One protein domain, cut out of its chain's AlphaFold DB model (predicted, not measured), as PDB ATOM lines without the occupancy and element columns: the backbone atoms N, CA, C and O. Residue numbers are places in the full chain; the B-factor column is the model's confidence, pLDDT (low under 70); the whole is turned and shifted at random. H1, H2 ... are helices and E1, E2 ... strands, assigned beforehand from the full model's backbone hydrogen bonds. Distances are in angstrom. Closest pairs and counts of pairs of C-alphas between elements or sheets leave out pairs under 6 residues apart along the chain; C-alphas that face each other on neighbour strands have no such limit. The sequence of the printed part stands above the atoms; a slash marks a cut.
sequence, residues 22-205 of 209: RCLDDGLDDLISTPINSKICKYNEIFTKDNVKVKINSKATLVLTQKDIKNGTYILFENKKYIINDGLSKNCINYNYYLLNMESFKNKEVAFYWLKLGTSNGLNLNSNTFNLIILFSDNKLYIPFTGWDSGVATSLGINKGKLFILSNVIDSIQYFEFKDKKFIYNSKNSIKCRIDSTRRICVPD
ATOM      1  N   ARG A  22      23.902   0.804 -53.713       92.88
ATOM      2  CA  ARG A  22      22.591   0.211 -53.428       92.88
ATOM      3  C   ARG A  22      21.923   0.956 -52.295       92.88
ATOM      4  O   ARG A  22      22.575   1.275 -51.301       92.88
ATOM      5  N   CYS A  23      20.632   1.213 -52.438       92.69
ATOM      6  CA  CYS A  23      19.811   1.731 -51.354       92.69
ATOM      7  C   CYS A  23      19.226   0.563 -50.562       92.69
ATOM      8  O   CYS A  23      18.867  -0.457 -51.144       92.69
ATOM      9  N   LEU A  24      19.219   0.711 -49.244       91.94
ATOM     10  CA  LEU A  24      18.763  -0.284 -48.288       91.94
ATOM     11  C   LEU A  24      17.267  -0.081 -48.057       91.94
ATOM     12  O   LEU A  24      16.832   1.049 -47.804       91.94
ATOM     13  N   ASP A  25      16.500  -1.157 -48.166       89.00
ATOM     14  CA  ASP A  25      15.049  -1.142 -48.031       89.00
ATOM     15  C   ASP A  25      14.647  -1.266 -46.553       89.00
ATOM     16  O   ASP A  25      13.849  -0.454 -46.084       89.00
ATOM     17  N   ASP A  26      15.297  -2.155 -45.792       86.00
ATOM     18  CA  ASP A  26      15.068  -2.330 -44.344       86.00
ATOM     19  C   ASP A  26      16.100  -1.564 -43.485       86.00
ATOM     20  O   ASP A  26      16.336  -1.847 -42.309       86.00
ATOM     21  N   GLY A  27      16.741  -0.547 -44.068       87.69
ATOM     22  CA  GLY A  27      17.732   0.282 -43.383       87.69
ATOM     23  C   GLY A  27      19.037  -0.468 -43.098       87.69
ATOM     24  O   GLY A  27      19.513  -1.255 -43.908       87.69
ATOM     25  N   LEU A  28      19.681  -0.190 -41.960       90.44
ATOM     26  CA  LEU A  28      21.005  -0.758 -41.662       90.44
ATOM     27  C   LEU A  28      20.995  -2.280 -41.436       90.44
ATOM     28  O   LEU A  28      22.065  -2.888 -41.485       90.44
ATOM     29  N   ASP A  29      19.831  -2.895 -41.224       88.88
ATOM     30  CA  ASP A  29      19.713  -4.345 -41.049       88.88
ATOM     31  C   ASP A  29      20.054  -5.113 -42.344       88.88
ATOM     32  O   ASP A  29      20.671  -6.175 -42.272       88.88
ATOM     33  N   ASP A  30      19.835  -4.519 -43.526       90.69
ATOM     34  CA  ASP A  30      20.219  -5.076 -44.843       90.69
ATOM     35  C   ASP A  30      21.735  -5.277 -45.026       90.69
ATOM     36  O   ASP A  30      22.209  -5.925 -45.972       90.69
ATOM     37  N   LEU A  31      22.533  -4.665 -44.151       91.50
ATOM     38  CA  LEU A  31      23.987  -4.782 -44.154       91.50
ATOM     39  C   LEU A  31      24.492  -5.947 -43.312       91.50
ATOM     40  O   LEU A  31      25.689  -6.231 -43.358       91.50
ATOM     41  N   ILE A  32      23.622  -6.584 -42.529       92.06
ATOM     42  CA  ILE A  32      23.997  -7.516 -41.472       92.06
ATOM     43  C   ILE A  32      23.514  -8.916 -41.844       92.06
ATOM     44  O   ILE A  32      22.339  -9.243 -41.727       92.06
ATOM     45  N   SER A  33      24.445  -9.789 -42.226       87.69
ATOM     46  CA  SER A  33      24.126 -11.189 -42.543       87.69
ATOM     47  C   SER A  33      23.667 -11.997 -41.326       87.69
ATOM     48  O   SER A  33      22.877 -12.928 -41.457       87.69
ATOM     49  N   THR A  34      24.173 -11.655 -40.138       88.69
ATOM     50  CA  THR A  34      23.848 -12.329 -38.873       88.69
ATOM     51  C   THR A  34      23.268 -11.319 -37.878       88.69
ATOM     52  O   THR A  34      24.015 -10.773 -37.049       88.69
ATOM     53  N   PRO A  35      21.958 -11.025 -37.966       85.31
ATOM     54  CA  PRO A  35      21.298 -10.115 -37.042       85.31
ATOM     55  C   PRO A  35      21.228 -10.721 -35.640       85.31
ATOM     56  O   PRO A  35      21.258 -11.941 -35.443       85.31
ATOM     57  N   ILE A  36      21.131  -9.855 -34.636       88.69
ATOM     58  CA  ILE A  36      20.942 -10.288 -33.254       88.69
ATOM     59  C   ILE A  36      19.462 -10.430 -32.948       88.69
ATOM     60  O   ILE A  36      18.692  -9.482 -33.061       88.69
ATOM     61  N   ASN A  37      19.089 -11.605 -32.448       88.38
ATOM     62  CA  ASN A  37      17.751 -11.832 -31.924       88.38
ATOM     63  C   ASN A  37      17.559 -11.049 -30.620       88.38
ATOM     64  O   ASN A  37      18.061 -11.446 -29.560       88.38
ATOM     65  N   SER A  38      16.815  -9.948 -30.700       91.31
ATOM     66  CA  SER A  38      16.366  -9.191 -29.539       91.31
ATOM     67  C   SER A  38      14.971  -9.636 -29.087       91.31
ATOM     68  O   SER A  38      14.203 -10.269 -29.813       91.31
ATOM     69  N   LYS A  39      14.654  -9.363 -27.823       94.12
ATOM     70  CA  LYS A  39      13.344  -9.597 -27.214       94.12
ATOM     71  C   LYS A  39      12.849  -8.302 -26.609       94.12
ATOM     72  O   LYS A  39      13.526  -7.733 -25.752       94.12
ATOM     73  N   ILE A  40      11.652  -7.884 -27.004       94.12
ATOM     74  CA  ILE A  40      10.979  -6.732 -26.405       94.12
ATOM     75  C   ILE A  40      10.735  -7.023 -24.922       94.12
ATOM     76  O   ILE A  40      10.152  -8.046 -24.549       94.12
ATOM     77  N   CYS A  41      11.189  -6.114 -24.071       92.50
ATOM     78  CA  CYS A  41      10.981  -6.173 -22.638       92.50
ATOM     79  C   CYS A  41       9.751  -5.347 -22.285       92.50
ATOM     80  O   CYS A  41       9.703  -4.151 -22.557       92.50
ATOM     81  N   LYS A  42       8.776  -5.956 -21.611       89.75
ATOM     82  CA  LYS A  42       7.685  -5.188 -21.007       89.75
ATOM     83  C   LYS A  42       8.227  -4.376 -19.835       89.75
ATOM     84  O   LYS A  42       8.995  -4.893 -19.023       89.75
ATOM     85  N   TYR A  43       7.793  -3.129 -19.733       88.31
ATOM     86  CA  TYR A  43       8.133  -2.238 -18.636       88.31
ATOM     87  C   TYR A  43       6.912  -1.428 -18.218       88.31
ATOM     88  O   TYR A  43       5.994  -1.218 -19.003       88.31
ATOM     89  N   ASN A  44       6.937  -0.974 -16.968       86.88
ATOM     90  CA  ASN A  44       5.969  -0.028 -16.439       86.88
ATOM     91  C   ASN A  44       6.704   1.253 -16.067       86.88
ATOM     92  O   ASN A  44       7.787   1.206 -15.471       86.88
ATOM     93  N   GLU A  45       6.091   2.377 -16.399       90.56
ATOM     94  CA  GLU A  45       6.584   3.694 -16.038       90.56
ATOM     95  C   GLU A  45       5.921   4.153 -14.740       90.56
ATOM     96  O   GLU A  45       4.711   4.028 -14.554       90.56
ATOM     97  N   ILE A  46       6.732   4.671 -13.823       90.50
ATOM     98  CA  ILE A  46       6.264   5.267 -12.577       90.50
ATOM     99  C   ILE A  46       6.561   6.755 -12.654       90.50
ATOM    100  O   ILE A  46       7.717   7.180 -12.561       90.50
ATOM    101  N   PHE A  47       5.503   7.536 -12.819       87.44
ATOM    102  CA  PHE A  47       5.578   8.987 -12.844       87.44
ATOM    103  C   PHE A  47       5.684   9.522 -11.420       87.44
ATOM    104  O   PHE A  47       4.911   9.170 -10.529       87.44
ATOM    105  N   THR A  48       6.669  10.378 -11.204       85.06
ATOM    106  CA  THR A  48       6.821  11.180  -9.991       85.06
ATOM    107  C   THR A  48       6.798  12.649 -10.388       85.06
ATOM    108  O   THR A  48       6.916  12.958 -11.570       85.06
ATOM    109  N   LYS A  49       6.690  13.555  -9.410       81.50
ATOM    110  CA  LYS A  49       6.716  15.007  -9.657       81.50
ATOM    111  C   LYS A  49       7.892  15.442 -10.546       81.50
ATOM    112  O   LYS A  49       7.744  16.328 -11.374       81.50
ATOM    113  N   ASP A  50       9.029  14.782 -10.353       81.56
ATOM    114  CA  ASP A  50      10.331  15.226 -10.836       81.56
ATOM    115  C   ASP A  50      10.922  14.287 -11.907       81.56
ATOM    116  O   ASP A  50      11.828  14.643 -12.656       81.56
ATOM    117  N   ASN A  51      10.463  13.037 -11.969       86.81
ATOM    118  CA  ASN A  51      11.091  12.005 -12.793       86.81
ATOM    119  C   ASN A  51      10.080  10.982 -13.306       86.81
ATOM    120  O   ASN A  51       9.092  10.685 -12.631       86.81
ATOM    121  N   VAL A  52      10.429  10.325 -14.408       89.75
ATOM    122  CA  VAL A  52       9.857   9.033 -14.798       89.75
ATOM    123  C   VAL A  52      10.842   7.939 -14.418       89.75
ATOM    124  O   VAL A  52      12.022   7.994 -14.771       89.75
ATOM    125  N   LYS A  53      10.379   6.939 -13.670       92.81
ATOM    126  CA  LYS A  53      11.184   5.770 -13.306       92.81
ATOM    127  C   LYS A  53      10.724   4.565 -14.109       92.81
ATOM    128  O   LYS A  53       9.539   4.244 -14.099       92.81
ATOM    129  N   VAL A  54      11.667   3.869 -14.732       93.94
ATOM    130  CA  VAL A  54      11.409   2.635 -15.476       93.94
ATOM    131  C   VAL A  54      12.250   1.506 -14.904       93.94
ATOM    132  O   VAL A  54      13.479   1.581 -14.864       93.94
ATOM    133  N   LYS A  55      11.595   0.437 -14.454       92.75
ATOM    134  CA  LYS A  55      12.291  -0.744 -13.938       92.75
ATOM    135  C   LYS A  55      12.839  -1.573 -15.100       92.75
ATOM    136  O   LYS A  55      12.070  -2.092 -15.900       92.75
ATOM    137  N   ILE A  56      14.161  -1.720 -15.158       90.31
ATOM    138  CA  ILE A  56      14.849  -2.531 -16.174       90.31
ATOM    139  C   ILE A  56      14.860  -3.997 -15.730       90.31
ATOM    140  O   ILE A  56      14.540  -4.902 -16.496       90.31
ATOM    141  N   ASN A  57      15.226  -4.236 -14.468       87.38
ATOM    142  CA  ASN A  57      15.185  -5.550 -13.828       87.38
ATOM    143  C   ASN A  57      15.019  -5.399 -12.302       87.38
ATOM    144  O   ASN A  57      14.708  -4.321 -11.801       87.38
ATOM    145  N   SER A  58      15.190  -6.480 -11.535       87.50
ATOM    146  CA  SER A  58      15.049  -6.452 -10.070       87.50
ATOM    147  C   SER A  58      16.040  -5.527  -9.355       87.50
ATOM    148  O   SER A  58      15.743  -5.084  -8.250       87.50
ATOM    149  N   LYS A  59      17.183  -5.220  -9.975       90.56
ATOM    150  CA  LYS A  59      18.294  -4.465  -9.383       90.56
ATOM    151  C   LYS A  59      18.514  -3.088 -10.009       90.56
ATOM    152  O   LYS A  59      19.218  -2.274  -9.416       90.56
ATOM    153  N   ALA A  60      17.965  -2.844 -11.199       92.56
ATOM    154  CA  ALA A  60      18.239  -1.669 -12.013       92.56
ATOM    155  C   ALA A  60      16.966  -0.916 -12.410       92.56
ATOM    156  O   ALA A  60      16.012  -1.505 -12.930       92.56
ATOM    157  N   THR A  61      17.013   0.403 -12.249       94.88
ATOM    158  CA  THR A  61      15.938   1.334 -12.600       94.88
ATOM    159  C   THR A  61      16.521   2.501 -13.386       94.88
ATOM    160  O   THR A  61      17.415   3.192 -12.898       94.88
ATOM    161  N   LEU A  62      16.009   2.740 -14.589       94.31
ATOM    162  CA  LEU A  62      16.256   3.968 -15.337       94.31
ATOM    163  C   LEU A  62      15.458   5.104 -14.695       94.31
ATOM    164  O   LEU A  62      14.267   4.952 -14.421       94.31
ATOM    165  N   VAL A  63      16.104   6.242 -14.467       92.00
ATOM    166  CA  VAL A  63      15.468   7.460 -13.971       92.00
ATOM    167  C   VAL A  63      15.657   8.557 -15.009       92.00
ATOM    168  O   VAL A  63      16.764   9.059 -15.206       92.00
ATOM    169  N   LEU A  64      14.559   8.905 -15.671       88.56
ATOM    170  CA  LEU A  64      14.469   9.996 -16.631       88.56
ATOM    171  C   LEU A  64      14.049  11.254 -15.875       88.56
ATOM    172  O   LEU A  64      12.932  11.328 -15.359       88.56
ATOM    173  N   THR A  65      14.949  12.226 -15.770       79.25
ATOM    174  CA  THR A  65      14.643  13.517 -15.145       79.25
ATOM    175  C   THR A  65      13.733  14.329 -16.054       79.25
ATOM    176  O   THR A  65      14.023  14.467 -17.243       79.25
ATOM    177  N   GLN A  66      12.659  14.879 -15.496       72.50
ATOM    178  CA  GLN A  66      11.833  15.869 -16.184       72.50
ATOM    179  C   GLN A  66      12.392  17.282 -15.941       72.50
ATOM    180  O   GLN A  66      13.325  17.464 -15.152       72.50
ATOM    181  N   LYS A  67      11.874  18.262 -16.692       63.09
ATOM    182  CA  LYS A  67      12.306  19.670 -16.720       63.09
ATOM    183  C   LYS A  67      12.641  20.227 -15.319       63.09
ATOM    184  O   LYS A  67      11.960  19.927 -14.346       63.09
ATOM    185  N   ASP A  68      13.683  21.061 -15.263       52.88
ATOM    186  CA  ASP A  68      14.148  21.843 -14.096       52.88
ATOM    187  C   ASP A  68      15.049  21.135 -13.063       52.88
ATOM    188  O   ASP A  68      15.362  21.699 -12.012       52.88
ATOM    189  N   ILE A  69      15.583  19.947 -13.375       55.16
ATOM    190  CA  ILE A  69      16.439  19.196 -12.440       55.16
ATOM    191  C   ILE A  69      17.882  19.093 -12.937       55.16
ATOM    192  O   ILE A  69      18.176  18.467 -13.951       55.16
ATOM    193  N   LYS A  70      18.825  19.605 -12.133       57.44
ATOM    194  CA  LYS A  70      20.283  19.583 -12.389       57.44
ATOM    195  C   LYS A  70      20.915  18.184 -12.489       57.44
ATOM    196  O   LYS A  70      22.099  18.071 -12.780       57.44
ATOM    197  N   ASN A  71      20.172  17.120 -12.190       62.75
ATOM    198  CA  ASN A  71      20.747  15.806 -11.909       62.75
ATOM    199  C   ASN A  71      20.900  14.878 -13.120       62.75
ATOM    200  O   ASN A  71      21.486  13.805 -12.920       62.75
ATOM    201  N   GLY A  72      20.443  15.298 -14.307       74.69
ATOM    202  CA  GLY A  72      20.525  14.557 -15.572       74.69
ATOM    203  C   GLY A  72      19.848  13.184 -15.533       74.69
ATOM    204  O   GLY A  72      19.514  12.669 -14.469       74.69
ATOM    205  N   THR A  73      19.678  12.550 -16.687       84.69
ATOM    206  CA  THR A  73      19.176  11.170 -16.765       84.69
ATOM    207  C   THR A  73      20.223  10.182 -16.222       84.69
ATOM    208  O   THR A  73      21.426  10.325 -16.462       84.69
ATOM    209  N   TYR A  74      19.797   9.169 -15.459       89.56
ATOM    210  CA  TYR A  74      20.711   8.201 -14.833       89.56
ATOM    211  C   TYR A  74      20.086   6.818 -14.641       89.56
ATOM    212  O   TYR A  74      18.873   6.647 -14.707       89.56
ATOM    213  N   ILE A  75      20.923   5.825 -14.334       91.81
ATOM    214  CA  ILE A  75      20.483   4.502 -13.879       91.81
ATOM    215  C   ILE A  75      20.815   4.339 -12.402       91.81
ATOM    216  O   ILE A  75      21.944   4.577 -11.974       91.81
ATOM    217  N   LEU A  76      19.827   3.917 -11.621       92.38
ATOM    218  CA  LEU A  76      20.018   3.441 -10.260       92.38
ATOM    219  C   LEU A  76      20.210   1.923 -10.303       92.38
ATOM    220  O   LEU A  76      19.296   1.203 -10.702       92.38
ATOM    221  N   PHE A  77      21.376   1.438  -9.890       93.38
ATOM    222  CA  PHE A  77      21.676   0.010  -9.784       93.38
ATOM    223  C   PHE A  77      22.202  -0.301  -8.387       93.38
ATOM    224  O   PHE A  77      23.214   0.265  -7.986       93.38
ATOM    225  N   GLU A  78      21.499  -1.158  -7.639       90.56
ATOM    226  CA  GLU A  78      21.856  -1.521  -6.252       90.56
ATOM    227  C   GLU A  78      22.206  -0.287  -5.389       90.56
ATOM    228  O   GLU A  78      23.247  -0.218  -4.740       90.56
ATOM    229  N   ASN A  79      21.339   0.733  -5.431       86.44
ATOM    230  CA  ASN A  79      21.487   2.019  -4.733       86.44
ATOM    231  C   ASN A  79      22.664   2.905  -5.189       86.44
ATOM    232  O   ASN A  79      22.907   3.952  -4.591       86.44
ATOM    233  N   LYS A  80      23.367   2.550  -6.270       91.75
ATOM    234  CA  LYS A  80      24.405   3.386  -6.891       91.75
ATOM    235  C   LYS A  80      23.870   4.102  -8.125       91.75
ATOM    236  O   LYS A  80      23.190   3.504  -8.959       91.75
ATOM    237  N   LYS A  81      24.201   5.391  -8.246       90.56
ATOM    238  CA  LYS A  81      23.823   6.246  -9.378       90.56
ATOM    239  C   LYS A  81      24.873   6.161 -10.490       90.56
ATOM    240  O   LYS A  81      26.039   6.463 -10.259       90.56
ATOM    241  N   TYR A  82      24.435   5.825 -11.699       90.81
ATOM    242  CA  TYR A  82      25.233   5.815 -12.923       90.81
ATOM    243  C   TYR A  82      24.707   6.889 -13.870       90.81
ATOM    244  O   TYR A  82      23.627   6.744 -14.439       90.81
ATOM    245  N   ILE A  83      25.449   7.987 -14.003       86.88
ATOM    246  CA  ILE A  83      25.058   9.111 -14.861       86.88
ATOM    247  C   ILE A  83      25.183   8.688 -16.327       86.88
ATOM    248  O   ILE A  83      26.211   8.141 -16.731       86.88
ATOM    249  N   ILE A  84      24.140   8.947 -17.116       86.12
ATOM    250  CA  ILE A  84      24.163   8.723 -18.559       86.12
ATOM    251  C   ILE A  84      24.742   9.972 -19.215       86.12
ATOM    252  O   ILE A  84      24.206  11.068 -19.065       86.12
ATOM    253  N   ASN A  85      25.856   9.807 -19.927       79.88
ATOM    254  CA  ASN A  85      26.445  10.884 -20.711       79.88
ATOM    255  C   ASN A  85      25.843  10.870 -22.117       79.88
ATOM    256  O   ASN A  85      26.172  10.013 -22.941       79.88
ATOM    257  N   ASP A  86      24.960  11.827 -22.360       75.56
ATOM    258  CA  ASP A  86      24.286  12.049 -23.634       75.56
ATOM    259  C   ASP A  86      25.044  13.024 -24.550       75.56
ATOM    260  O   ASP A  86      24.613  13.279 -25.665       75.56
ATOM    261  N   GLY A  87      26.159  13.612 -24.109       71.19
ATOM    262  CA  GLY A  87      26.915  14.612 -24.870       71.19
ATOM    263  C   GLY A  87      26.221  15.975 -25.052       71.19
ATOM    264  O   GLY A  87      26.925  16.969 -25.218       71.19
ATOM    265  N   LEU A  88      24.887  16.057 -24.964       63.56
ATOM    266  CA  LEU A  88      24.104  17.293 -25.119       63.56
ATOM    267  C   LEU A  88      23.894  18.052 -23.807       63.56
ATOM    268  O   LEU A  88      23.807  19.279 -23.822       63.56
ATOM    269  N   SER A  89      23.894  17.355 -22.670       54.38
ATOM    270  CA  SER A  89      23.806  17.957 -21.330       54.38
ATOM    271  C   SER A  89      24.921  18.969 -21.036       54.38
ATOM    272  O   SER A  89      24.754  19.834 -20.179       54.38
ATOM    273  N   LYS A  90      26.033  18.932 -21.785       49.81
ATOM    274  CA  LYS A  90      27.107  19.940 -21.722       49.81
ATOM    275  C   LYS A  90      26.718  21.307 -22.295       49.81
ATOM    276  O   LYS A  90      27.318  22.300 -21.903       49.81
ATOM    277  N   ASN A  91      25.723  21.367 -23.181       51.12
ATOM    278  CA  ASN A  91      25.311  22.593 -23.874       51.12
ATOM    279  C   ASN A  91      24.094  23.279 -23.223       51.12
ATOM    280  O   ASN A  91      23.467  24.126 -23.853       51.12
ATOM    281  N   CYS A  92      23.738  22.920 -21.982       52.97
ATOM    282  CA  CYS A  92      22.618  23.502 -21.223       52.97
ATOM    283  C   CYS A  92      21.230  23.368 -21.885       52.97
ATOM    284  O   CYS A  92      20.285  24.045 -21.476       52.97
ATOM    285  N   ILE A  93      21.076  22.496 -22.887       57.84
ATOM    286  CA  ILE A  93      19.772  22.210 -23.487       57.84
ATOM    287  C   ILE A  93      19.094  21.127 -22.645       57.84
ATOM    288  O   ILE A  93      19.519  19.973 -22.632       57.84
ATOM    289  N   ASN A  94      18.031  21.508 -21.937       63.31
ATOM    290  CA  ASN A  94      17.221  20.577 -21.157       63.31
ATOM    291  C   ASN A  94      16.281  19.805 -22.088       63.31
ATOM    292  O   ASN A  94      15.239  20.320 -22.499       63.31
ATOM    293  N   TYR A  95      16.646  18.565 -22.401       69.69
ATOM    294  CA  TYR A  95      15.750  17.618 -23.056       69.69
ATOM    295  C   TYR A  95      14.956  16.838 -22.014       69.69
ATOM    296  O   TYR A  95      15.515  16.321 -21.047       69.69
ATOM    297  N   ASN A  96      13.654  16.703 -22.252       77.06
ATOM    298  CA  ASN A  96      12.870  15.675 -21.593       77.06
ATOM    299  C   ASN A  96      13.099  14.362 -22.336       77.06
ATOM    300  O   ASN A  96      12.909  14.293 -23.552       77.06
ATOM    301  N   TYR A  97      13.487  13.334 -21.593       82.19
ATOM    302  CA  TYR A  97      13.613  11.982 -22.112       82.19
ATOM    303  C   TYR A  97      12.350  11.185 -21.801       82.19
ATOM    304  O   TYR A  97      11.796  11.285 -20.706       82.19
ATOM    305  N   TYR A  98      11.941  10.344 -22.742       86.06
ATOM    306  CA  TYR A  98      10.928   9.314 -22.542       86.06
ATOM    307  C   TYR A  98      11.397   8.010 -23.188       86.06
ATOM    308  O   TYR A  98      12.190   8.021 -24.132       86.06
ATOM    309  N   LEU A  99      10.964   6.869 -22.654       90.00
ATOM    310  CA  LEU A  99      11.371   5.567 -23.172       90.00
ATOM    311  C   LEU A  99      10.462   5.172 -24.341       90.00
ATOM    312  O   LEU A  99       9.263   4.984 -24.164       90.00
ATOM    313  N   LEU A 100      11.041   5.034 -25.535       90.12
ATOM    314  CA  LEU A 100      10.327   4.561 -26.725       90.12
ATOM    315  C   LEU A 100      10.181   3.042 -26.706       90.12
ATOM    316  O   LEU A 100       9.123   2.510 -27.023       90.12
ATOM    317  N   ASN A 101      11.272   2.349 -26.383       91.62
ATOM    318  CA  ASN A 101      11.323   0.896 -26.358       91.62
ATOM    319  C   ASN A 101      12.490   0.417 -25.488       91.62
ATOM    320  O   ASN A 101      13.525   1.084 -25.378       91.62
ATOM    321  N   MET A 102      12.336  -0.772 -24.914       94.81
ATOM    322  CA  MET A 102      13.395  -1.513 -24.254       94.81
ATOM    323  C   MET A 102      13.437  -2.931 -24.811       94.81
ATOM    324  O   MET A 102      12.478  -3.691 -24.702       94.81
ATOM    325  N   GLU A 103      14.587  -3.313 -25.338       94.56
ATOM    326  CA  GLU A 103      14.854  -4.657 -25.825       94.56
ATOM    327  C   GLU A 103      15.962  -5.297 -24.990       94.56
ATOM    328  O   GLU A 103      16.828  -4.618 -24.438       94.56
ATOM    329  N   SER A 104      15.952  -6.619 -24.891       94.19
ATOM    330  CA  SER A 104      17.068  -7.395 -24.358       94.19
ATOM    331  C   SER A 104      17.614  -8.318 -25.427       94.19
ATOM    332  O   SER A 104      16.868  -8.862 -26.237       94.19
ATOM    333  N   PHE A 105      18.921  -8.522 -25.421       93.12
ATOM    334  CA  PHE A 105      19.565  -9.469 -26.317       93.12
ATOM    335  C   PHE A 105      20.727 -10.154 -25.611       93.12
ATOM    336  O   PHE A 105      21.210  -9.700 -24.571       93.12
ATOM    337  N   LYS A 106      21.165 -11.283 -26.165       89.94
ATOM    338  CA  LYS A 106      22.321 -12.021 -25.660       89.94
ATOM    339  C   LYS A 106      23.396 -12.089 -26.727       89.94
ATOM    340  O   LYS A 106      23.102 -12.314 -27.895       89.94
ATOM    341  N   ASN A 107      24.640 -11.946 -26.298       87.38
ATOM    342  CA  ASN A 107      25.800 -12.298 -27.097       87.38
ATOM    343  C   ASN A 107      26.714 -13.163 -26.232       87.38
ATOM    344  O   ASN A 107      27.176 -12.717 -25.179       87.38
ATOM    345  N   LYS A 108      26.964 -14.402 -26.669       84.31
ATOM    346  CA  LYS A 108      27.582 -15.439 -25.830       84.31
ATOM    347  C   LYS A 108      26.793 -15.582 -24.512       84.31
ATOM    348  O   LYS A 108      25.564 -15.532 -24.522       84.31
ATOM    349  N   GLU A 109      27.471 -15.723 -23.378       77.88
ATOM    350  CA  GLU A 109      26.848 -15.864 -22.049       77.88
ATOM    351  C   GLU A 109      26.393 -14.531 -21.430       77.88
ATOM    352  O   GLU A 109      25.961 -14.477 -20.281       77.88
ATOM    353  N   VAL A 110      26.474 -13.435 -22.187       87.12
ATOM    354  CA  VAL A 110      26.284 -12.084 -21.668       87.12
ATOM    355  C   VAL A 110      24.968 -11.488 -22.165       87.12
ATOM    356  O   VAL A 110      24.689 -11.480 -23.364       87.12
ATOM    357  N   ALA A 111      24.162 -10.969 -21.233       89.94
ATOM    358  CA  ALA A 111      22.894 -10.302 -21.520       89.94
ATOM    359  C   ALA A 111      23.045  -8.775 -21.535       89.94
ATOM    360  O   ALA A 111      23.650  -8.180 -20.640       89.94
ATOM    361  N   PHE A 112      22.434  -8.156 -22.535       94.31
ATOM    362  CA  PHE A 112      22.402  -6.719 -22.754       94.31
ATOM    363  C   PHE A 112      20.961  -6.227 -22.745       94.31
ATOM    364  O   PHE A 112      20.036  -6.969 -23.088       94.31
ATOM    365  N   TYR A 113      20.790  -4.957 -22.396       95.00
ATOM    366  CA  TYR A 113      19.538  -4.236 -22.576       95.00
ATOM    367  C   TYR A 113      19.801  -3.015 -23.439       95.00
ATOM    368  O   TYR A 113      20.746  -2.267 -23.186       95.00
ATOM    369  N   TRP A 114      18.961  -2.820 -24.442       94.50
ATOM    370  CA  TRP A 114      18.984  -1.672 -25.327       94.50
ATOM    371  C   TRP A 114      17.741  -0.833 -25.081       94.50
ATOM    372  O   TRP A 114      16.615  -1.285 -25.272       94.50
ATOM    373  N   LEU A 115      17.964   0.387 -24.614       93.94
ATOM    374  CA  LEU A 115      16.942   1.367 -24.315       93.94
ATOM    375  C   LEU A 115      16.994   2.437 -25.403       93.94
ATOM    376  O   LEU A 115      18.013   3.113 -25.573       93.94
ATOM    377  N   LYS A 116      15.896   2.569 -26.145       91.81
ATOM    378  CA  LYS A 116      15.699   3.617 -27.147       91.81
ATOM    379  C   LYS A 116      14.940   4.751 -26.474       91.81
ATOM    380  O   LYS A 116      13.794   4.569 -26.066       91.81
ATOM    381  N   LEU A 117      15.590   5.894 -26.306       89.12
ATOM    382  CA  LEU A 117      15.019   7.058 -25.640       89.12
ATOM    383  C   LEU A 117      14.649   8.112 -26.678       89.12
ATOM    384  O   LEU A 117      15.475   8.484 -27.504       89.12
ATOM    385  N   GLY A 118      13.415   8.597 -26.629       85.31
ATOM    386  CA  GLY A 118      12.987   9.761 -27.391       85.31
ATOM    387  C   GLY A 118      13.281  11.026 -26.599       85.31
ATOM    388  O   GLY A 118      13.193  11.029 -25.366       85.31
ATOM    389  N   THR A 119      13.620  12.105 -27.297       79.12
ATOM    390  CA  THR A 119      13.802  13.418 -26.672       79.12
ATOM    391  C   THR A 119      12.782  14.422 -27.160       79.12
ATOM    392  O   THR A 119      12.491  14.483 -28.351       79.12
ATOM    393  N   SER A 120      12.303  15.283 -26.269       73.25
ATOM    394  CA  SER A 120      11.553  16.478 -26.650       73.25
ATOM    395  C   SER A 120      12.114  17.711 -25.946       73.25
ATOM    396  O   SER A 120      12.541  17.662 -24.792       73.25
ATOM    397  N   ASN A 121      12.111  18.843 -26.646       66.88
ATOM    398  CA  ASN A 121      12.464  20.152 -26.090       66.88
ATOM    399  C   ASN A 121      11.220  20.946 -25.639       66.88
ATOM    400  O   ASN A 121      11.241  22.173 -25.603       66.88
ATOM    401  N   GLY A 122      10.108  20.263 -25.340       55.91
ATOM    402  CA  GLY A 122       8.837  20.886 -24.942       55.91
ATOM    403  C   GLY A 122       8.038  21.546 -26.075       55.91
ATOM    404  O   GLY A 122       6.882  21.887 -25.856       55.91
ATOM    405  N   LEU A 123       8.612  21.683 -27.276       51.41
ATOM    406  CA  LEU A 123       7.932  22.209 -28.469       51.41
ATOM    407  C   LEU A 123       7.735  21.151 -29.570       51.41
ATOM    408  O   LEU A 123       7.241  21.482 -30.638       51.41
ATOM    409  N   ASN A 124       8.123  19.890 -29.338       50.22
ATOM    410  CA  ASN A 124       8.096  18.791 -30.324       50.22
ATOM    411  C   ASN A 124       8.845  19.071 -31.644       50.22
ATOM    412  O   ASN A 124       8.680  18.333 -32.608       50.22
ATOM    413  N   LEU A 125       9.692  20.104 -31.701       48.56
ATOM    414  CA  LEU A 125      10.294  20.555 -32.959       48.56
ATOM    415  C   LEU A 125      11.549  19.769 -33.369       48.56
ATOM    416  O   LEU A 125      11.933  19.860 -34.523       48.56
ATOM    417  N   ASN A 126      12.170  18.995 -32.467       55.59
ATOM    418  CA  ASN A 126      13.394  18.222 -32.739       55.59
ATOM    419  C   ASN A 126      13.444  16.934 -31.894       55.59
ATOM    420  O   ASN A 126      14.121  16.889 -30.862       55.59
ATOM    421  N   SER A 127      12.695  15.902 -32.290       64.19
ATOM    422  CA  SER A 127      12.755  14.591 -31.638       64.19
ATOM    423  C   SER A 127      13.859  13.730 -32.240       64.19
ATOM    424  O   SER A 127      13.708  13.221 -33.349       64.19
ATOM    425  N   ASN A 128      14.945  13.543 -31.495       77.06
ATOM    426  CA  ASN A 128      15.986  12.583 -31.835       77.06
ATOM    427  C   ASN A 128      15.821  11.318 -30.993       77.06
ATOM    428  O   ASN A 128      15.262  11.356 -29.891       77.06
ATOM    429  N   THR A 129      16.336  10.203 -31.509       85.06
ATOM    430  CA  THR A 129      16.443   8.969 -30.729       85.06
ATOM    431  C   THR A 129      17.842   8.878 -30.139       85.06
ATOM    432  O   THR A 129      18.842   8.996 -30.843       85.06
ATOM    433  N   PHE A 130      17.914   8.655 -28.836       87.88
ATOM    434  CA  PHE A 130      19.143   8.370 -28.120       87.88
ATOM    435  C   PHE A 130      19.173   6.892 -27.730       87.88
ATOM    436  O   PHE A 130      18.303   6.389 -27.018       87.88
ATOM    437  N   ASN A 131      20.187   6.190 -28.217       90.94
ATOM    438  CA  ASN A 131      20.398   4.773 -27.992       90.94
ATOM    439  C   ASN A 131      21.321   4.572 -26.798       90.94
ATOM    440  O   ASN A 131      22.457   5.048 -26.786       90.94
ATOM    441  N   LEU A 132      20.840   3.820 -25.816       93.12
ATOM    442  CA  LEU A 132      21.579   3.453 -24.621       93.12
ATOM    443  C   LEU A 132      21.643   1.931 -24.528       93.12
ATOM    444  O   LEU A 132      20.609   1.276 -24.411       93.12
ATOM    445  N   ILE A 133      22.847   1.364 -24.530       94.06
ATOM    446  CA  ILE A 133      23.033  -0.065 -24.266       94.06
ATOM    447  C   ILE A 133      23.694  -0.224 -22.912       94.06
ATOM    448  O   ILE A 133      24.695   0.433 -22.620       94.06
ATOM    449  N   ILE A 134      23.141  -1.124 -22.105       94.94
ATOM    450  CA  ILE A 134      23.648  -1.466 -20.783       94.94
ATOM    451  C   ILE A 134      23.888  -2.959 -20.640       94.94
ATOM    452  O   ILE A 134      23.254  -3.797 -21.283       94.94
ATOM    453  N   LEU A 135      24.820  -3.265 -19.753       93.12
ATOM    454  CA  LEU A 135      25.320  -4.597 -19.480       93.12
ATOM    455  C   LEU A 135      25.494  -4.763 -17.970       93.12
ATOM    456  O   LEU A 135      26.086  -3.906 -17.315       93.12
ATOM    457  N   PHE A 136      25.048  -5.896 -17.433       89.38
ATOM    458  CA  PHE A 136      25.349  -6.314 -16.066       89.38
ATOM    459  C   PHE A 136      26.396  -7.428 -16.095       89.38
ATOM    460  O   PHE A 136      26.197  -8.451 -16.743       89.38
ATOM    461  N   SER A 137      27.518  -7.237 -15.405       86.12
ATOM    462  CA  SER A 137      28.597  -8.226 -15.315       86.12
ATOM    463  C   SER A 137      29.306  -8.074 -13.974       86.12
ATOM    464  O   SER A 137      29.556  -6.954 -13.540       86.12
ATOM    465  N   ASP A 138      29.605  -9.187 -13.305       85.00
ATOM    466  CA  ASP A 138      30.343  -9.219 -12.031       85.00
ATOM    467  C   ASP A 138      29.720  -8.322 -10.940       85.00
ATOM    468  O   ASP A 138      30.420  -7.578 -10.253       85.00
ATOM    469  N   ASN A 139      28.382  -8.335 -10.823       83.88
ATOM    470  CA  ASN A 139      27.603  -7.434  -9.954       83.88
ATOM    471  C   ASN A 139      27.907  -5.938 -10.172       83.88
ATOM    472  O   ASN A 139      27.810  -5.121  -9.257       83.88
ATOM    473  N   LYS A 140      28.282  -5.556 -11.395       89.31
ATOM    474  CA  LYS A 140      28.489  -4.167 -11.809       89.31
ATOM    475  C   LYS A 140      27.652  -3.855 -13.041       89.31
ATOM    476  O   LYS A 140      27.462  -4.699 -13.918       89.31
ATOM    477  N   LEU A 141      27.180  -2.614 -13.104       92.38
ATOM    478  CA  LEU A 141      26.573  -2.045 -14.300       92.38
ATOM    479  C   LEU A 141      27.655  -1.412 -15.177       92.38
ATOM    480  O   LEU A 141      28.498  -0.651 -14.697       92.38
ATOM    481  N   TYR A 142      27.581  -1.697 -16.472       93.25
ATOM    482  CA  TYR A 142      28.361  -1.073 -17.531       93.25
ATOM    483  C   TYR A 142      27.416  -0.403 -18.529       93.25
ATOM    484  O   TYR A 142      26.357  -0.943 -18.848       93.25
ATOM    485  N   ILE A 143      27.830   0.752 -19.046       92.88
ATOM    486  CA  ILE A 143      27.164   1.458 -20.146       92.88
ATOM    487  C   ILE A 143      28.108   1.395 -21.353       92.88
ATOM    488  O   ILE A 143      28.924   2.300 -21.539       92.88
ATOM    489  N   PRO A 144      28.115   0.282 -22.107       91.94
ATOM    490  CA  PRO A 144      29.047   0.083 -23.209       91.94
ATOM    491  C   PRO A 144      28.807   1.007 -24.406       91.94
ATOM    492  O   PRO A 144      29.736   1.173 -25.194       91.94
ATOM    493  N   PHE A 145      27.605   1.572 -24.566       92.12
ATOM    494  CA  PHE A 145      27.284   2.450 -25.690       92.12
ATOM    495  C   PHE A 145      26.238   3.504 -25.329       92.12
ATOM    496  O   PHE A 145      25.206   3.193 -24.726       92.12
ATOM    497  N   THR A 146      26.508   4.728 -25.773       90.69
ATOM    498  CA  THR A 146      25.548   5.820 -25.908       90.69
ATOM    499  C   THR A 146      25.726   6.447 -27.288       90.69
ATOM    500  O   THR A 146      26.857   6.677 -27.712       90.69
ATOM    501  N   GLY A 147      24.634   6.719 -28.000       87.00
ATOM    502  CA  GLY A 147      24.713   7.299 -29.342       87.00
ATOM    503  C   GLY A 147      23.402   7.924 -29.793       87.00
ATOM    504  O   GLY A 147      22.329   7.394 -29.516       87.00
ATOM    505  N   TRP A 148      23.494   9.054 -30.487       82.44
ATOM    506  CA  TRP A 148      22.345   9.694 -31.125       82.44
ATOM    507  C   TRP A 148      22.124   9.110 -32.511       82.44
ATOM    508  O   TRP A 148      23.078   8.909 -33.255       82.44
ATOM    509  N   ASP A 149      20.863   8.884 -32.849       75.75
ATOM    510  CA  ASP A 149      20.422   8.497 -34.181       75.75
ATOM    511  C   ASP A 149      19.691   9.682 -34.816       75.75
ATOM    512  O   ASP A 149      18.726  10.209 -34.248       75.75
ATOM    513  N   SER A 150      20.182  10.120 -35.979       62.06
ATOM    514  CA  SER A 150      19.612  11.230 -36.751       62.06
ATOM    515  C   SER A 150      18.417  10.835 -37.626       62.06
ATOM    516  O   SER A 150      17.914  11.681 -38.361       62.06
ATOM    517  N   GLY A 151      17.929   9.593 -37.534       55.03
ATOM    518  CA  GLY A 151      16.585   9.244 -37.992       55.03
ATOM    519  C   GLY A 151      16.478   8.129 -39.023       55.03
ATOM    520  O   GLY A 151      15.454   8.103 -39.704       55.03
ATOM    521  N   VAL A 152      17.460   7.223 -39.161       54.94
ATOM    522  CA  VAL A 152      17.304   6.108 -40.124       54.94
ATOM    523  C   VAL A 152      17.712   4.717 -39.616       54.94
ATOM    524  O   VAL A 152      17.187   3.763 -40.170       54.94
ATOM    525  N   ALA A 153      18.527   4.560 -38.561       68.12
ATOM    526  CA  ALA A 153      18.590   3.356 -37.703       68.12
ATOM    527  C   ALA A 153      19.917   3.272 -36.938       68.12
ATOM    528  O   ALA A 153      20.984   3.702 -37.387       68.12
ATOM    529  N   THR A 154      19.851   2.592 -35.799       85.06
ATOM    530  CA  THR A 154      20.980   1.915 -35.175       85.06
ATOM    531  C   THR A 154      20.683   0.425 -35.255       85.06
ATOM    532  O   THR A 154      19.597   0.022 -34.856       85.06
ATOM    533  N   SER A 155      21.622  -0.375 -35.749       90.25
ATOM    534  CA  SER A 155      21.453  -1.820 -35.931       90.25
ATOM    535  C   SER A 155      22.559  -2.596 -35.235       90.25
ATOM    536  O   SER A 155      23.681  -2.107 -35.074       90.25
ATOM    537  N   LEU A 156      22.237  -3.814 -34.802       92.94
ATOM    538  CA  LEU A 156      23.115  -4.694 -34.034       92.94
ATOM    539  C   LEU A 156      23.356  -5.991 -34.801       92.94
ATOM    540  O   LEU A 156      22.413  -6.643 -35.248       92.94
ATOM    541  N   GLY A 157      24.615  -6.408 -34.886       92.75
ATOM    542  CA  GLY A 157      24.986  -7.616 -35.614       92.75
ATOM    543  C   GLY A 157      26.167  -8.355 -35.011       92.75
ATOM    544  O   GLY A 157      26.831  -7.881 -34.080       92.75
ATOM    545  N   ILE A 158      26.441  -9.533 -35.568       91.25
ATOM    546  CA  ILE A 158      27.640 -10.319 -35.271       91.25
ATOM    547  C   ILE A 158      28.464 -10.465 -36.551       91.25
ATOM    548  O   ILE A 158      27.998 -11.035 -37.526       91.25
ATOM    549  N   ASN A 159      29.711  -9.992 -36.533       88.62
ATOM    550  CA  ASN A 159      30.666 -10.172 -37.627       88.62
ATOM    551  C   ASN A 159      31.881 -10.930 -37.090       88.62
ATOM    552  O   ASN A 159      32.517 -10.491 -36.128       88.62
ATOM    553  N   LYS A 160      32.196 -12.091 -37.677       86.88
ATOM    554  CA  LYS A 160      33.315 -12.960 -37.252       86.88
ATOM    555  C   LYS A 160      33.317 -13.231 -35.736       86.88
ATOM    556  O   LYS A 160      34.351 -13.154 -35.073       86.88
ATOM    557  N   GLY A 161      32.137 -13.503 -35.171       86.06
ATOM    558  CA  GLY A 161      31.953 -13.795 -33.741       86.06
ATOM    559  C   GLY A 161      32.062 -12.583 -32.807       86.06
ATOM    560  O   GLY A 161      32.090 -12.752 -31.582       86.06
ATOM    561  N   LYS A 162      32.132 -11.367 -33.359       90.00
ATOM    562  CA  LYS A 162      32.184 -10.115 -32.604       90.00
ATOM    563  C   LYS A 162      30.894  -9.330 -32.769       90.00
ATOM    564  O   LYS A 162      30.438  -9.094 -33.882       90.00
ATOM    565  N   LEU A 163      30.347  -8.911 -31.637       94.44
ATOM    566  CA  LEU A 163      29.195  -8.023 -31.563       94.44
ATOM    567  C   LEU A 163      29.583  -6.630 -32.059       94.44
ATOM    568  O   LEU A 163      30.614  -6.097 -31.641       94.44
ATOM    569  N   PHE A 164      28.750  -6.038 -32.909       95.00
ATOM    570  CA  PHE A 164      28.949  -4.685 -33.410       95.00
ATOM    571  C   PHE A 164      27.647  -3.890 -33.486       95.00
ATOM    572  O   PHE A 164      26.557  -4.460 -33.491       95.00
ATOM    573  N   ILE A 165      27.800  -2.567 -33.547       94.06
ATOM    574  CA  ILE A 165      26.735  -1.601 -33.819       94.06
ATOM    575  C   ILE A 165      27.062  -0.881 -35.121       94.06
ATOM    576  O   ILE A 165      28.197  -0.429 -35.303       94.06
ATOM    577  N   LEU A 166      26.061  -0.733 -35.982       93.12
ATOM    578  CA  LEU A 166      26.041   0.287 -37.025       93.12
ATOM    579  C   LEU A 166      25.132   1.415 -36.563       93.12
ATOM    580  O   LEU A 166      24.015   1.163 -36.121       93.12
ATOM    581  N   SER A 167      25.605   2.648 -36.661       90.31
ATOM    582  CA  SER A 167      24.802   3.834 -36.375       90.31
ATOM    583  C   SER A 167      24.942   4.813 -37.528       90.31
ATOM    584  O   SER A 167      26.061   5.097 -37.966       90.31
ATOM    585  N   ASN A 168      23.818   5.294 -38.055       87.25
ATOM    586  CA  ASN A 168      23.830   6.330 -39.076       87.25
ATOM    587  C   ASN A 168      23.957   7.717 -38.433       87.25
ATOM    588  O   ASN A 168      23.216   8.071 -37.518       87.25
ATOM    589  N   VAL A 169      24.892   8.505 -38.957       81.62
ATOM    590  CA  VAL A 169      25.067   9.914 -38.612       81.62
ATOM    591  C   VAL A 169      25.191  10.694 -39.913       81.62
ATOM    592  O   VAL A 169      26.235  10.639 -40.566       81.62
ATOM    593  N   ILE A 170      24.132  11.427 -40.269       80.12
ATOM    594  CA  ILE A 170      24.044  12.272 -41.472       80.12
ATOM    595  C   ILE A 170      24.376  11.470 -42.748       80.12
ATOM    596  O   ILE A 170      23.565  10.673 -43.214       80.12
ATOM    597  N   ASP A 171      25.575  11.655 -43.297       85.00
ATOM    598  CA  ASP A 171      26.091  11.064 -44.531       85.00
ATOM    599  C   ASP A 171      27.122   9.960 -44.246       85.00
ATOM    600  O   ASP A 171      27.971   9.647 -45.083       85.00
ATOM    601  N   SER A 172      27.078   9.361 -43.053       89.00
ATOM    602  CA  SER A 172      27.992   8.295 -42.656       89.00
ATOM    603  C   SER A 172      27.311   7.157 -41.904       89.00
ATOM    604  O   SER A 172      26.347   7.348 -41.161       89.00
ATOM    605  N   ILE A 173      27.859   5.955 -42.074       92.00
ATOM    606  CA  ILE A 173      27.590   4.801 -41.220       92.00
ATOM    607  C   ILE A 173      28.825   4.582 -40.357       92.00
ATOM    608  O   ILE A 173      29.926   4.347 -40.863       92.00
ATOM    609  N   GLN A 174      28.632   4.657 -39.046       92.94
ATOM    610  CA  GLN A 174      29.668   4.436 -38.051       92.94
ATOM    611  C   GLN A 174      29.593   3.005 -37.530       92.94
ATOM    612  O   GLN A 174      28.545   2.555 -37.070       92.94
ATOM    613  N   TYR A 175      30.725   2.307 -37.578       94.38
ATOM    614  CA  TYR A 175      30.875   0.955 -37.055       94.38
ATOM    615  C   TYR A 175      31.524   0.989 -35.673       94.38
ATOM    616  O   TYR A 175      32.611   1.553 -35.504       94.38
ATOM    617  N   PHE A 176      30.920   0.302 -34.708       94.94
ATOM    618  CA  PHE A 176      31.487   0.114 -33.377       94.94
ATOM    619  C   PHE A 176      31.611  -1.372 -33.049       94.94
ATOM    620  O   PHE A 176      30.618  -2.091 -33.067       94.94
ATOM    621  N   GLU A 177      32.810  -1.835 -32.698       95.81
ATOM    622  CA  GLU A 177      33.057  -3.222 -32.280       95.81
ATOM    623  C   GLU A 177      33.022  -3.332 -30.753       95.81
ATOM    624  O   GLU A 177      33.629  -2.516 -30.058       95.81
ATOM    625  N   PHE A 178      32.374  -4.363 -30.215       94.38
ATOM    626  CA  PHE A 178      32.387  -4.617 -28.778       94.38
ATOM    627  C   PHE A 178      33.727  -5.220 -28.324       94.38
ATOM    628  O   PHE A 178      34.082  -6.336 -28.715       94.38
ATOM    629  N   LYS A 179      34.456  -4.500 -27.465       92.62
ATOM    630  CA  LYS A 179      35.721  -4.903 -26.830       92.62
ATOM    631  C   LYS A 179      35.783  -4.375 -25.402       92.62
ATOM    632  O   LYS A 179      35.339  -3.264 -25.137       92.62
ATOM    633  N   ASP A 180      36.329  -5.163 -24.481       90.19
ATOM    634  CA  ASP A 180      36.596  -4.732 -23.098       90.19
ATOM    635  C   ASP A 180      35.392  -4.061 -22.409       90.19
ATOM    636  O   ASP A 180      35.496  -3.018 -21.762       90.19
ATOM    637  N   LYS A 181      34.212  -4.676 -22.571       90.94
ATOM    638  CA  LYS A 181      32.926  -4.201 -22.032       90.94
ATOM    639  C   LYS A 181      32.489  -2.819 -22.563       90.94
ATOM    640  O   LYS A 181      31.701  -2.144 -21.902       90.94
ATOM    641  N   LYS A 182      32.966  -2.397 -23.743       92.19
ATOM    642  CA  LYS A 182      32.592  -1.148 -24.435       92.19
ATOM    643  C   LYS A 182      32.456  -1.352 -25.943       92.19
ATOM    644  O   LYS A 182      33.079  -2.236 -26.515       92.19
ATOM    645  N   PHE A 183      31.665  -0.514 -26.600       93.75
ATOM    646  CA  PHE A 183      31.654  -0.414 -28.057       93.75
ATOM    647  C   PHE A 183      32.665   0.642 -28.506       93.75
ATOM    648  O   PHE A 183      32.597   1.795 -28.087       93.75
ATOM    649  N   ILE A 184      33.627   0.235 -29.331       94.56
ATOM    650  CA  ILE A 184      34.744   1.074 -29.774       94.56
ATOM    651  C   ILE A 184      34.594   1.354 -31.264       94.56
ATOM    652  O   ILE A 184      34.501   0.424 -32.067       94.56
ATOM    653  N   TYR A 185      34.603   2.636 -31.624       94.12
ATOM    654  CA  TYR A 185      34.546   3.088 -33.011       94.12
ATOM    655  C   TYR A 185      35.696   2.500 -33.844       94.12
ATOM    656  O   TYR A 185      36.852   2.495 -33.413       94.12
ATOM    657  N   ASN A 186      35.385   2.031 -35.052       95.00
ATOM    658  CA  ASN A 186      36.361   1.531 -36.012       95.00
ATOM    659  C   ASN A 186      36.166   2.216 -37.369       95.00
ATOM    660  O   ASN A 186      35.258   1.883 -38.135       95.00
ATOM    661  N   SER A 187      37.074   3.134 -37.693       94.12
ATOM    662  CA  SER A 187      37.047   3.882 -38.950       94.12
ATOM    663  C   SER A 187      37.218   3.004 -40.188       94.12
ATOM    664  O   SER A 187      36.658   3.332 -41.224       94.12
ATOM    665  N   LYS A 188      37.925   1.867 -40.098       93.81
ATOM    666  CA  LYS A 188      38.162   0.980 -41.255       93.81
ATOM    667  C   LYS A 188      36.889   0.318 -41.776       93.81
ATOM    668  O   LYS A 188      36.821  -0.022 -42.949       93.81
ATOM    669  N   ASN A 189      35.913   0.122 -40.894       93.75
ATOM    670  CA  ASN A 189      34.621  -0.471 -41.224       93.75
ATOM    671  C   ASN A 189      33.512   0.587 -41.307       93.75
ATOM    672  O   ASN A 189      32.361   0.229 -41.530       93.75
ATOM    673  N   SER A 190      33.831   1.862 -41.089       93.75
ATOM    674  CA  SER A 190      32.882   2.970 -41.218       93.75
ATOM    675  C   SER A 190      32.983   3.557 -42.620       93.75
ATOM    676  O   SER A 190      34.073   3.606 -43.188       93.75
ATOM    677  N   ILE A 191      31.867   4.010 -43.180       93.25
ATOM    678  CA  ILE A 191      31.824   4.514 -44.557       93.25
ATOM    679  C   ILE A 191      30.978   5.776 -44.666       93.25
ATOM    680  O   ILE A 191      30.158   6.070 -43.794       93.25
ATOM    681  N   LYS A 192      31.137   6.488 -45.782       92.06
ATOM    682  CA  LYS A 192      30.145   7.469 -46.214       92.06
ATOM    683  C   LYS A 192      28.938   6.755 -46.815       92.06
ATOM    684  O   LYS A 192      29.099   5.783 -47.548       92.06
ATOM    685  N   CYS A 193      27.751   7.261 -46.530       90.31
ATOM    686  CA  CYS A 193      26.505   6.850 -47.156       90.31
ATOM    687  C   CYS A 193      25.840   8.045 -47.842       90.31
ATOM    688  O   CYS A 193      26.127   9.203 -47.545       90.31
ATOM    689  N   ARG A 194      24.937   7.764 -48.774       90.31
ATOM    690  CA  ARG A 194      24.037   8.764 -49.359       90.31
ATOM    691  C   ARG A 194      22.641   8.533 -48.810       90.31
ATOM    692  O   ARG A 194      22.316   7.412 -48.442       90.31
ATOM    693  N   ILE A 195      21.831   9.578 -48.772       86.94
ATOM    694  CA  ILE A 195      20.410   9.465 -48.463       86.94
ATOM    695  C   ILE A 195      19.654   9.803 -49.744       86.94
ATOM    696  O   ILE A 195      19.896  10.861 -50.329       86.94
ATOM    697  N   ASP A 196      18.806   8.892 -50.223       85.75
ATOM    698  CA  ASP A 196      18.008   9.146 -51.425       85.75
ATOM    699  C   ASP A 196      16.829  10.100 -51.144       85.75
ATOM    700  O   ASP A 196      16.571  10.511 -50.009       85.75
ATOM    701  N   SER A 197      16.084  10.464 -52.190       84.44
ATOM    702  CA  SER A 197      14.914  11.347 -52.076       84.44
ATOM    703  C   SER A 197      13.786  10.773 -51.208       84.44
ATOM    704  O   SER A 197      12.945  11.531 -50.726       84.44
ATOM    705  N   THR A 198      13.778   9.458 -50.979       85.19
ATOM    706  CA  THR A 198      12.827   8.747 -50.112       85.19
ATOM    707  C   THR A 198      13.348   8.543 -48.689       85.19
ATOM    708  O   THR A 198      12.677   7.914 -47.877       85.19
ATOM    709  N   ARG A 199      14.510   9.125 -48.358       82.38
ATOM    710  CA  ARG A 199      15.225   8.982 -47.081       82.38
ATOM    711  C   ARG A 199      15.811   7.592 -46.814       82.38
ATOM    712  O   ARG A 199      16.145   7.293 -45.669       82.38
ATOM    713  N   ARG A 200      15.999   6.762 -47.841       87.62
ATOM    714  CA  ARG A 200      16.715   5.485 -47.699       87.62
ATOM    715  C   ARG A 200      18.219   5.707 -47.683       87.62
ATOM    716  O   ARG A 200      18.741   6.565 -48.396       87.62
ATOM    717  N   ILE A 201      18.912   4.908 -46.879       89.62
ATOM    718  CA  ILE A 201      20.375   4.896 -46.829       89.62
ATOM    719  C   ILE A 201      20.883   4.144 -48.050       89.62
ATOM    720  O   ILE A 201      20.482   3.012 -48.282       89.62
ATOM    721  N   CYS A 202      21.804   4.740 -48.796       91.69
ATOM    722  CA  CYS A 202      22.494   4.097 -49.900       91.69
ATOM    723  C   CYS A 202      23.990   3.990 -49.606       91.69
ATOM    724  O   CYS A 202      24.628   4.938 -49.138       91.69
ATOM    725  N   VAL A 203      24.557   2.825 -49.896       93.31
ATOM    726  CA  VAL A 203      25.934   2.425 -49.573       93.31
ATOM    727  C   VAL A 203      26.601   1.798 -50.796       93.31
ATOM    728  O   VAL A 203      25.886   1.322 -51.677       93.31
ATOM    729  N   PRO A 204      27.942   1.726 -50.857       93.31
ATOM    730  CA  PRO A 204      28.620   0.932 -51.872       93.31
ATOM    731  C   PRO A 204      28.151  -0.531 -51.841       93.31
ATOM    732  O   PRO A 204      28.042  -1.125 -50.765       93.31
ATOM    733  N   ASP A 205      27.927  -1.141 -53.004       90.69
ATOM    734  CA  ASP A 205      27.425  -2.521 -53.132       90.69
ATOM    735  C   ASP A 205      28.287  -3.558 -52.399       90.69
ATOM    736  O   ASP A 205      27.803  -4.590 -51.926       90.69
TER     737      ASP A 205
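AT A GLANCE: This is residues 22 to 205 of the 209 residues of an uncharacterized protein of Flavobacterium reichenbachii (UniProt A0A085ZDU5). Three strongly twisted antiparallel sheets are stacked face to face in a row, with the sheet E1 E7 E8 E9 E10 in the middle, E2 E3 E4 E5 E6 over one of its faces and E11 E12 E13 E14 over the other. The first stretch of the printed part runs along the side of this stack, from H1 on the sheet E11 E12 E13 E14 to E1 at an edge of the middle sheet and E2 at an edge of the far sheet; both ends of the printed part and E15 lie together beyond H1. The printed part has 184 residues, with one named helix, H1, followed along the chain by fifteen named strands, E1 to E15, and its class is mostly strand. The whole is compact, with a radius of gyration of the C-alphas of 16.8 A and spans of 51 by 42 by 28 A.

HOW THE PARTS SIT: H1, residues 27 to 31, is on the sheet of E11, residues 154 to 159, E12, residues 162 to 169, E13, residues 172 to 179, and E14, residues 182 to 185. Its height over the sheet is 8.2 A, and it lies only just over E12, on which 3 of its 5 C-alphas fall; its closest C-alphas with E11 are those of Leu 28 and Ser 155, 5.8 A apart. In H1, 0 of 1 O i to N i+4 pairs and 2 of 2 O i to N i+3 pairs are within hydrogen-bond range. E1, residues 38 to 40, is the edge strand beside E7, residues 96 to 107, antiparallel at 136 degrees, with N 39 and O 104 at 2.8 A. E2, residues 45 to 47, E3, residues 51 to 55, E4, residues 60 to 65, E5, residues 74 to 77, and E6, residues 80 to 83, form a meander, each strand the antiparallel neighbour of the one before; N 46 and O 53 are 2.9 A apart, N 54 and O 62 2.8 A, N 63 and O 74 2.8 A, and N 75 and O 82 2.9 A. This sheet faces that of E7: the C-alphas of Leu 64 and Tyr 97, the closest of E4 and E7, are 5.9 A apart. E7 bends by 57 degrees at residue 100 and begins a second meander with E8, residues 110 to 120, E9, residues 129 to 137, and E10, residues 140 to 149; N 103 and O 114 are 2.9 A apart, N 115 and O 132 2.8 A, and N 131 and O 147 2.8 A. E10 and E11 meet only through their link. In the third meander, E11 to E14, N 155 and O 166 are 2.9 A apart, N 167 and O 174 3.0 A, and N 177 and O 184 2.9 A. These three sheets form a stack of sheets, face to face in turn; the closest C-alphas of E10 and E14 are those of Pro 144 and Lys 182, 3.9 A apart. E15, residues 201 to 204, pairs with no named strand, but residues 22 to 23 and 194 to 195 pair with parts of it, antiparallel.

IN THESE COORDINATES: H1 begins at C-alpha 27 (17.732, 0.282, -43.383). From first to last C-alpha, E7 measures 31.3 A, E8 32.5 A, E9 26.1 A, E10 26.9 A, E12 22.1 A and E13 22.0 A. E7 begins at C-alpha 96 (12.870, 15.675, -21.593), and E15 ends at C-alpha 204 (28.620, 0.932, -51.872).

THE WHOLE: The two C-alphas farthest apart are those of Lys 49 and Asp 205, 51.2 A, while those of Arg 22 and Asp 205, the first and last printed, are 5.6 A apart. The printed part has no cut; the links E6 to E7 and E14 to E15 are long. The mean pLDDT of the printed part is 85.0, and residues 67 to 71, 88 to 95, 121 to 127 and 150 to 153 of the model are under 70.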